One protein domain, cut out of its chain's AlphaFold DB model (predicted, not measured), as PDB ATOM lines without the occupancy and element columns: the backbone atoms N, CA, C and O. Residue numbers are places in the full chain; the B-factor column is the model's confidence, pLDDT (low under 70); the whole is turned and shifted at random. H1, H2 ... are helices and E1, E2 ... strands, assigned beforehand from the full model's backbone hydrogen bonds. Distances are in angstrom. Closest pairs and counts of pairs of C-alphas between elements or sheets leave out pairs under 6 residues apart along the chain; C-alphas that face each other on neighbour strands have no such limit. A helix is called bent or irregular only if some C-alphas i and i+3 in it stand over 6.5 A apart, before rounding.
ATOM      1  N   SER A 197     -14.361  19.322 166.028       58.66
ATOM      2  CA  SER A 197     -15.831  19.324 166.035       58.66
ATOM      3  C   SER A 197     -16.351  20.746 166.208       58.66
ATOM      4  O   SER A 197     -15.879  21.472 167.081       58.66
ATOM      5  N   MET A 198     -17.333  21.136 165.399       77.25
ATOM      6  CA  MET A 198     -18.033  22.415 165.514       77.25
ATOM      7  C   MET A 198     -19.258  22.292 166.443       77.25
ATOM      8  O   MET A 198     -19.363  21.351 167.234       77.25
ATOM      9  N   GLY A 199     -20.156  23.277 166.416       61.75
ATOM     10  CA  GLY A 199     -21.264  23.398 167.353       61.75
ATOM     11  C   GLY A 199     -22.321  22.320 167.126       61.75
ATOM     12  O   GLY A 199     -22.971  22.284 166.081       61.75
ATOM     13  N   ALA A 200     -22.529  21.477 168.138       62.38
ATOM     14  CA  ALA A 200     -23.596  20.471 168.179       62.38
ATOM     15  C   ALA A 200     -24.788  20.884 169.068       62.38
ATOM     16  O   ALA A 200     -25.783  20.169 169.142       62.38
ATOM     17  N   GLY A 201     -24.699  22.032 169.749       60.34
ATOM     18  CA  GLY A 201     -25.761  22.519 170.629       60.34
ATOM     19  C   GLY A 201     -27.046  22.836 169.865       60.34
ATOM     20  O   GLY A 201     -26.992  23.428 168.787       60.34
ATOM     21  N   CYS A 202     -28.189  22.465 170.448       60.91
ATOM     22  CA  CYS A 202     -29.529  22.730 169.909       60.91
ATOM     23  C   CYS A 202     -29.794  22.132 168.508       60.91
ATOM     24  O   CYS A 202     -30.630  22.636 167.758       60.91
ATOM     25  N   LYS A 203     -29.081  21.050 168.165       69.12
ATOM     26  CA  LYS A 203     -29.240  20.270 166.932       69.12
ATOM     27  C   LYS A 203     -29.767  18.879 167.272       69.12
ATOM     28  O   LYS A 203     -29.409  18.315 168.301       69.12
ATOM     29  N   SER A 204     -30.651  18.363 166.433       74.12
ATOM     30  CA  SER A 204     -31.460  17.170 166.699       74.12
ATOM     31  C   SER A 204     -31.423  16.140 165.569       74.12
ATOM     32  O   SER A 204     -31.741  14.980 165.808       74.12
ATOM     33  N   ASP A 205     -31.008  16.533 164.362       74.00
ATOM     34  CA  ASP A 205     -31.011  15.683 163.174       74.00
ATOM     35  C   ASP A 205     -29.598  15.122 162.896       74.00
ATOM     36  O   ASP A 205     -28.742  15.829 162.346       74.00
ATOM     37  N   PRO A 206     -29.320  13.849 163.242       72.12
ATOM     38  CA  PRO A 206     -28.013  13.238 163.017       72.12
ATOM     39  C   PRO A 206     -27.704  13.016 161.530       72.12
ATOM     40  O   PRO A 206     -26.536  12.871 161.173       72.12
ATOM     41  N   THR A 207     -28.709  13.029 160.643       76.62
ATOM     42  CA  THR A 207     -28.502  12.840 159.194       76.62
ATOM     43  C   THR A 207     -27.848  14.050 158.527       76.62
ATOM     44  O   THR A 207     -27.349  13.954 157.408       76.62
ATOM     45  N   ARG A 208     -27.804  15.192 159.226       77.75
ATOM     46  CA  ARG A 208     -27.232  16.453 158.736       77.75
ATOM     47  C   ARG A 208     -25.818  16.727 159.231       77.75
ATOM     48  O   ARG A 208     -25.350  17.858 159.110       77.75
ATOM     49  N   VAL A 209     -25.144  15.727 159.794       76.69
ATOM     50  CA  VAL A 209     -23.736  15.817 160.196       76.69
ATOM     51  C   VAL A 209     -22.839  15.509 158.998       76.69
ATOM     52  O   VAL A 209     -22.953  14.461 158.372       76.69
ATOM     53  N   PHE A 210     -21.911  16.416 158.705       74.69
ATOM     54  CA  PHE A 210     -20.963  16.313 157.603       74.69
ATOM     55  C   PHE A 210     -19.527  16.476 158.102       74.69
ATOM     56  O   PHE A 210     -19.249  17.203 159.059       74.69
ATOM     57  N   VAL A 211     -18.601  15.813 157.410       74.88
ATOM     58  CA  VAL A 211     -17.156  15.978 157.592       74.88
ATOM     59  C   VAL A 211     -16.614  16.701 156.370       74.88
ATOM     60  O   VAL A 211     -16.823  16.263 155.242       74.88
ATOM     61  N   GLY A 212     -15.921  17.814 156.576       72.75
ATOM     62  CA  GLY A 212     -15.355  18.592 155.479       72.75
ATOM     63  C   GLY A 212     -14.449  19.706 155.973       72.75
ATOM     64  O   GLY A 212     -14.249  19.868 157.172       72.75
ATOM     65  N   ASP A 213     -13.886  20.480 155.054       81.50
ATOM     66  CA  ASP A 213     -13.046  21.614 155.431       81.50
ATOM     67  C   ASP A 213     -13.850  22.683 156.186       81.50
ATOM     68  O   ASP A 213     -15.017  22.940 155.878       81.50
ATOM     69  N   ILE A 214     -13.214  23.369 157.137       77.12
ATOM     70  CA  ILE A 214     -13.869  24.417 157.915       77.12
ATOM     71  C   ILE A 214     -14.428  25.525 157.027       77.12
ATOM     72  O   ILE A 214     -15.466  26.085 157.368       77.12
ATOM     73  N   SER A 215     -13.818  25.812 155.872       82.81
ATOM     74  CA  SER A 215     -14.329  26.800 154.916       82.81
ATOM     75  C   SER A 215     -15.704  26.449 154.341       82.81
ATOM     76  O   SER A 215     -16.467  27.367 154.041       82.81
ATOM     77  N   ALA A 216     -16.038  25.158 154.250       85.44
ATOM     78  CA  ALA A 216     -17.302  24.657 153.713       85.44
ATOM     79  C   ALA A 216     -18.433  24.608 154.755       85.44
ATOM     80  O   ALA A 216     -19.587  24.412 154.390       85.44
ATOM     81  N   SER A 217     -18.126  24.795 156.043       83.56
ATOM     82  CA  SER A 217     -19.142  24.702 157.094       83.56
ATOM     83  C   SER A 217     -20.179  25.835 157.029       83.56
ATOM     84  O   SER A 217     -19.843  27.024 156.993       83.56
ATOM     85  N   THR A 218     -21.464  25.476 157.036       79.81
ATOM     86  CA  THR A 218     -22.607  26.405 156.986       79.81
ATOM     87  C   THR A 218     -23.531  26.189 158.182       79.81
ATOM     88  O   THR A 218     -23.465  25.161 158.849       79.81
ATOM     89  N   ASP A 219     -24.362  27.190 158.481       79.75
ATOM     90  CA  ASP A 219     -25.462  27.079 159.456       79.75
ATOM     91  C   ASP A 219     -25.056  26.714 160.904       79.75
ATOM     92  O   ASP A 219     -25.875  26.296 161.715       79.75
ATOM     93  N   ASP A 220     -23.793  26.960 161.266       75.25
ATOM     94  CA  ASP A 220     -23.258  26.740 162.611       75.25
ATOM     95  C   ASP A 220     -22.552  28.011 163.144       75.25
ATOM     96  O   ASP A 220     -21.533  28.426 162.572       75.25
ATOM     97  N   PRO A 221     -23.056  28.635 164.231       73.44
ATOM     98  CA  PRO A 221     -22.465  29.833 164.834       73.44
ATOM     99  C   PRO A 221     -21.012  29.651 165.291       73.44
ATOM    100  O   PRO A 221     -20.174  30.522 165.034       73.44
ATOM    101  N   LEU A 222     -20.679  28.502 165.892       68.12
ATOM    102  CA  LEU A 222     -19.319  28.209 166.354       68.12
ATOM    103  C   LEU A 222     -18.372  28.080 165.162       68.12
ATOM    104  O   LEU A 222     -17.272  28.638 165.171       68.12
ATOM    105  N   SER A 223     -18.826  27.410 164.101       74.62
ATOM    106  CA  SER A 223     -18.056  27.305 162.860       74.62
ATOM    107  C   SER A 223     -17.791  28.685 162.244       74.62
ATOM    108  O   SER A 223     -16.671  28.978 161.822       74.62
ATOM    109  N   ARG A 224     -18.790  29.581 162.260       79.25
ATOM    110  CA  ARG A 224     -18.696  30.942 161.717       79.25
ATOM    111  C   ARG A 224     -17.680  31.784 162.487       79.25
ATOM    112  O   ARG A 224     -16.827  32.424 161.867       79.25
ATOM    113  N   SER A 225     -17.741  31.750 163.814       71.50
ATOM    114  CA  SER A 225     -16.809  32.463 164.693       71.50
ATOM    115  C   SER A 225     -15.376  31.941 164.552       71.50
ATOM    116  O   SER A 225     -14.431  32.716 164.369       71.50
ATOM    117  N   THR A 226     -15.218  30.615 164.506       64.88
ATOM    118  CA  THR A 226     -13.923  29.953 164.303       64.88
ATOM    119  C   THR A 226     -13.325  30.311 162.941       64.88
ATOM    120  O   THR A 226     -12.166  30.720 162.877       64.88
ATOM    121  N   ARG A 227     -14.118  30.288 161.856       83.12
ATOM    122  CA  ARG A 227     -13.686  30.771 160.531       83.12
ATOM    123  C   ARG A 227     -13.249  32.232 160.558       83.12
ATOM    124  O   ARG A 227     -12.227  32.564 159.964       83.12
ATOM    125  N   ARG A 228     -14.005  33.116 161.222       79.25
ATOM    126  CA  ARG A 228     -13.665  34.545 161.317       79.25
ATOM    127  C   ARG A 228     -12.306  34.739 161.991       79.25
ATOM    128  O   ARG A 228     -11.477  35.476 161.469       79.25
ATOM    129  N   ARG A 229     -12.052  34.031 163.095       68.75
ATOM    130  CA  ARG A 229     -10.765  34.065 163.811       68.75
ATOM    131  C   ARG A 229      -9.616  33.488 162.990       68.75
ATOM    132  O   ARG A 229      -8.556  34.096 162.927       68.75
ATOM    133  N   LEU A 230      -9.827  32.355 162.324       72.56
ATOM    134  CA  LEU A 230      -8.805  31.741 161.474       72.56
ATOM    135  C   LEU A 230      -8.442  32.630 160.281       72.56
ATOM    136  O   LEU A 230      -7.260  32.777 159.979       72.56
ATOM    137  N   ARG A 231      -9.424  33.312 159.675       79.75
ATOM    138  CA  ARG A 231      -9.180  34.291 158.604       79.75
ATOM    139  C   ARG A 231      -8.299  35.450 159.061       79.75
ATOM    140  O   ARG A 231      -7.424  35.856 158.304       79.75
ATOM    141  N   LEU A 232      -8.483  35.942 160.290       72.75
ATOM    142  CA  LEU A 232      -7.610  36.975 160.869       72.75
ATOM    143  C   LEU A 232      -6.161  36.491 161.038       72.75
ATOM    144  O   LEU A 232      -5.238  37.294 160.980       72.75
ATOM    145  N   LEU A 233      -5.957  35.183 161.201       58.75
ATOM    146  CA  LEU A 233      -4.641  34.545 161.280       58.75
ATOM    147  C   LEU A 233      -4.091  34.117 159.905       58.75
ATOM    148  O   LEU A 233      -3.071  33.439 159.841       58.75
ATOM    149  N   GLY A 234      -4.762  34.481 158.805       71.50
ATOM    150  CA  GLY A 234      -4.368  34.109 157.440       71.50
ATOM    151  C   GLY A 234      -4.724  32.673 157.038       71.50
ATOM    152  O   GLY A 234      -4.335  32.220 155.963       71.50
ATOM    153  N   ILE A 235      -5.482  31.949 157.865       69.62
ATOM    154  CA  ILE A 235      -5.889  30.563 157.620       69.62
ATOM    155  C   ILE A 235      -7.321  30.566 157.081       69.62
ATOM    156  O   ILE A 235      -8.275  30.888 157.789       69.62
ATOM    157  N   THR A 236      -7.479  30.224 155.805       74.38
ATOM    158  CA  THR A 236      -8.778  30.282 155.109       74.38
ATOM    159  C   THR A 236      -9.382  28.907 154.827       74.38
ATOM    160  O   THR A 236     -10.605  28.808 154.757       74.38
ATOM    161  N   SER A 237      -8.546  27.873 154.711       76.31
ATOM    162  CA  SER A 237      -8.906  26.470 154.475       76.31
ATOM    163  C   SER A 237      -7.768  25.540 154.933       76.31
ATOM    164  O   SER A 237      -6.700  26.005 155.340       76.31
ATOM    165  N   GLY A 238      -7.990  24.227 154.874       68.12
ATOM    166  CA  GLY A 238      -7.036  23.175 155.227       68.12
ATOM    167  C   GLY A 238      -7.240  22.573 156.621       68.12
ATOM    168  O   GLY A 238      -6.320  21.934 157.134       68.12
ATOM    169  N   ILE A 239      -8.395  22.792 157.256       69.25
ATOM    170  CA  ILE A 239      -8.736  22.240 158.574       69.25
ATOM    171  C   ILE A 239      -9.998  21.406 158.410       69.25
ATOM    172  O   ILE A 239     -11.078  21.958 158.217       69.25
ATOM    173  N   ASN A 240      -9.871  20.087 158.532       67.25
ATOM    174  CA  ASN A 240     -11.032  19.208 158.533       67.25
ATOM    175  C   ASN A 240     -11.831  19.398 159.823       67.25
ATOM    176  O   ASN A 240     -11.277  19.421 160.923       67.25
ATOM    177  N   VAL A 241     -13.145  19.525 159.689       65.44
ATOM    178  CA  VAL A 241     -14.067  19.662 160.807       65.44
ATOM    179  C   VAL A 241     -15.309  18.803 160.621       65.44
ATOM    180  O   VAL A 241     -15.749  18.550 159.499       65.44
ATOM    181  N   VAL A 242     -15.885  18.369 161.737       72.38
ATOM    182  CA  VAL A 242     -17.228  17.785 161.787       72.38
ATOM    183  C   VAL A 242     -18.204  18.903 162.135       72.38
ATOM    184  O   VAL A 242     -18.006  19.606 163.125       72.38
ATOM    185  N   TYR A 243     -19.237  19.102 161.324       76.69
ATOM    186  CA  TYR A 243     -20.246  20.143 161.526       76.69
ATOM    187  C   TYR A 243     -21.619  19.646 161.081       76.69
ATOM    188  O   TYR A 243     -21.722  18.659 160.362       76.69
ATOM    189  N   SER A 244     -22.684  20.327 161.502       76.31
ATOM    190  CA  SER A 244     -24.041  20.030 161.034       76.31
ATOM    191  C   SER A 244     -24.655  21.238 160.343       76.31
ATOM    192  O   SER A 244     -24.546  22.350 160.867       76.31
ATOM    193  N   THR A 245     -25.294  20.995 159.194       85.25
ATOM    194  CA  THR A 245     -26.016  21.991 158.373       85.25
ATOM    195  C   THR A 245     -27.460  22.199 158.834       85.25
ATOM    196  O   THR A 245     -28.272  22.851 158.171       85.25
ATOM    197  N   GLU A 246     -27.824  21.617 159.975       81.50
ATOM    198  CA  GLU A 246     -29.114  21.830 160.604       81.50
ATOM    199  C   GLU A 246     -29.263  23.289 161.055       81.50
ATOM    200  O   GLU A 246     -28.527  23.773 161.916       81.50
ATOM    201  N   LYS A 247     -30.256  23.984 160.488       79.06
ATOM    202  CA  LYS A 247     -30.573  25.365 160.856       79.06
ATOM    203  C   LYS A 247     -31.227  25.426 162.245       79.06
ATOM    204  O   LYS A 247     -32.173  24.662 162.493       79.06
ATOM    205  N   PRO A 248     -30.788  26.352 163.118       67.75
ATOM    206  CA  PRO A 248     -31.541  26.747 164.304       67.75
ATOM    207  C   PRO A 248     -32.886  27.360 163.888       67.75
ATOM    208  O   PRO A 248     -32.937  28.124 162.922       67.75
ATOM    209  N   GLY A 249     -33.975  27.031 164.582       67.38
ATOM    210  CA  GLY A 249     -35.308  27.516 164.218       67.38
ATOM    211  C   GLY A 249     -36.390  27.216 165.263       67.38
ATOM    212  O   GLY A 249     -36.128  26.492 166.227       67.38
ATOM    213  N   PRO A 250     -37.599  27.780 165.090       57.97
ATOM    214  CA  PRO A 250     -38.725  27.565 165.999       57.97
ATOM    215  C   PRO A 250     -39.108  26.075 166.051       57.97
ATOM    216  O   PRO A 250     -39.146  25.408 165.019       57.97
ATOM    217  N   GLY A 251     -39.347  25.548 167.257       62.41
ATOM    218  CA  GLY A 251     -39.598  24.117 167.502       62.41
ATOM    219  C   GLY A 251     -38.361  23.289 167.880       62.41
ATOM    220  O   GLY A 251     -38.488  22.096 168.135       62.41
TER     221      GLY A 251
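Overview. This is residues 197 to 251 of the 387 residues of the protein "ThiF domain-containing protein" of Monilinia fructigena (UniProt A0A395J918). A short two-stranded antiparallel ribbon, E1 and E2, and a single helix, H1, run lengthwise beside each other with few C-alphas near each other; both links meet the ribbon at the same end, where E1 ends and E2 begins, and the one from E1 runs back along the ribbon to the first residue of H1, while the other leads from the last residue of H1 to E2. An unnamed stretch, residues 197 to 208, leads into the ribbon, and the last printed residues, 248 to 251, make one end of the longest axis. The printed part has 55 residues with one named helix and two named strands, in the order E1, H1, E2; the sheet's order is E1 - E2, antiparallel. The class is mixed, helices and strands, though under half of the residues are in named elements. The whole is compact, with a radius of gyration of the C-alphas of 11.4 A, yet elongated in outline, with spans of 38 by 19 by 13 A.

Along the chain. Strand E1 covers residues 209 to 213 and measures 13.1 A from first to last C-alpha; it begins at C-alpha 209, at (-23.736, 15.817, 160.196). Strand E2 covers residues 240 to 244, 13.3 A long, and ends at C-alpha 244, at (-24.041, 20.030, 161.034). Helix H1 covers residues 221 to 232, 17.0 A long, from C-alpha 221 at (-22.465, 29.833, 164.834) to C-alpha 232 at (-7.610, 36.975, 160.869).

Arrangement. E1 and E2 are antiparallel neighbours, with an angle of 148 degrees between their N-to-C directions. Among the C-alphas that face each other are those of Val 209 and Ser 244, 4.3 A apart, and those of Asp 213 and Asn 240, 4.4 A apart. N 210 and O 243 are within hydrogen-bond range at 2.8 A, and so are N 241 and O 212 at 2.8 A. H1 and E2 have 1 pair of C-alphas within 8 A: the closest, those of Ser 223 and Tyr 243, are 7.6 A apart. The centres of H1 and E2 are 12.9 A apart. In H1 every O i to N i+4 pair is within hydrogen-bond range, and the helix is neither bent nor irregular.

Size, cuts and confidence. The two C-alphas farthest apart in the domain are those of Gly 234 and Gly 251, at 38.0 A, while the first and last printed C-alphas, of Ser 197 and Gly 251, are 24.3 A apart. The printed part has no cut. The links E1 to H1 and H1 to E2 are short but not tight, each with 7 residues between the elements. The C-alphas of residues 197 to 208 lie 5 to 15 A from the mean of the C-alphas. The mean pLDDT of the printed part is 72.8; 19 residues are under 70, among them residues 199 to 203, 238 to 241 and 248 to 251.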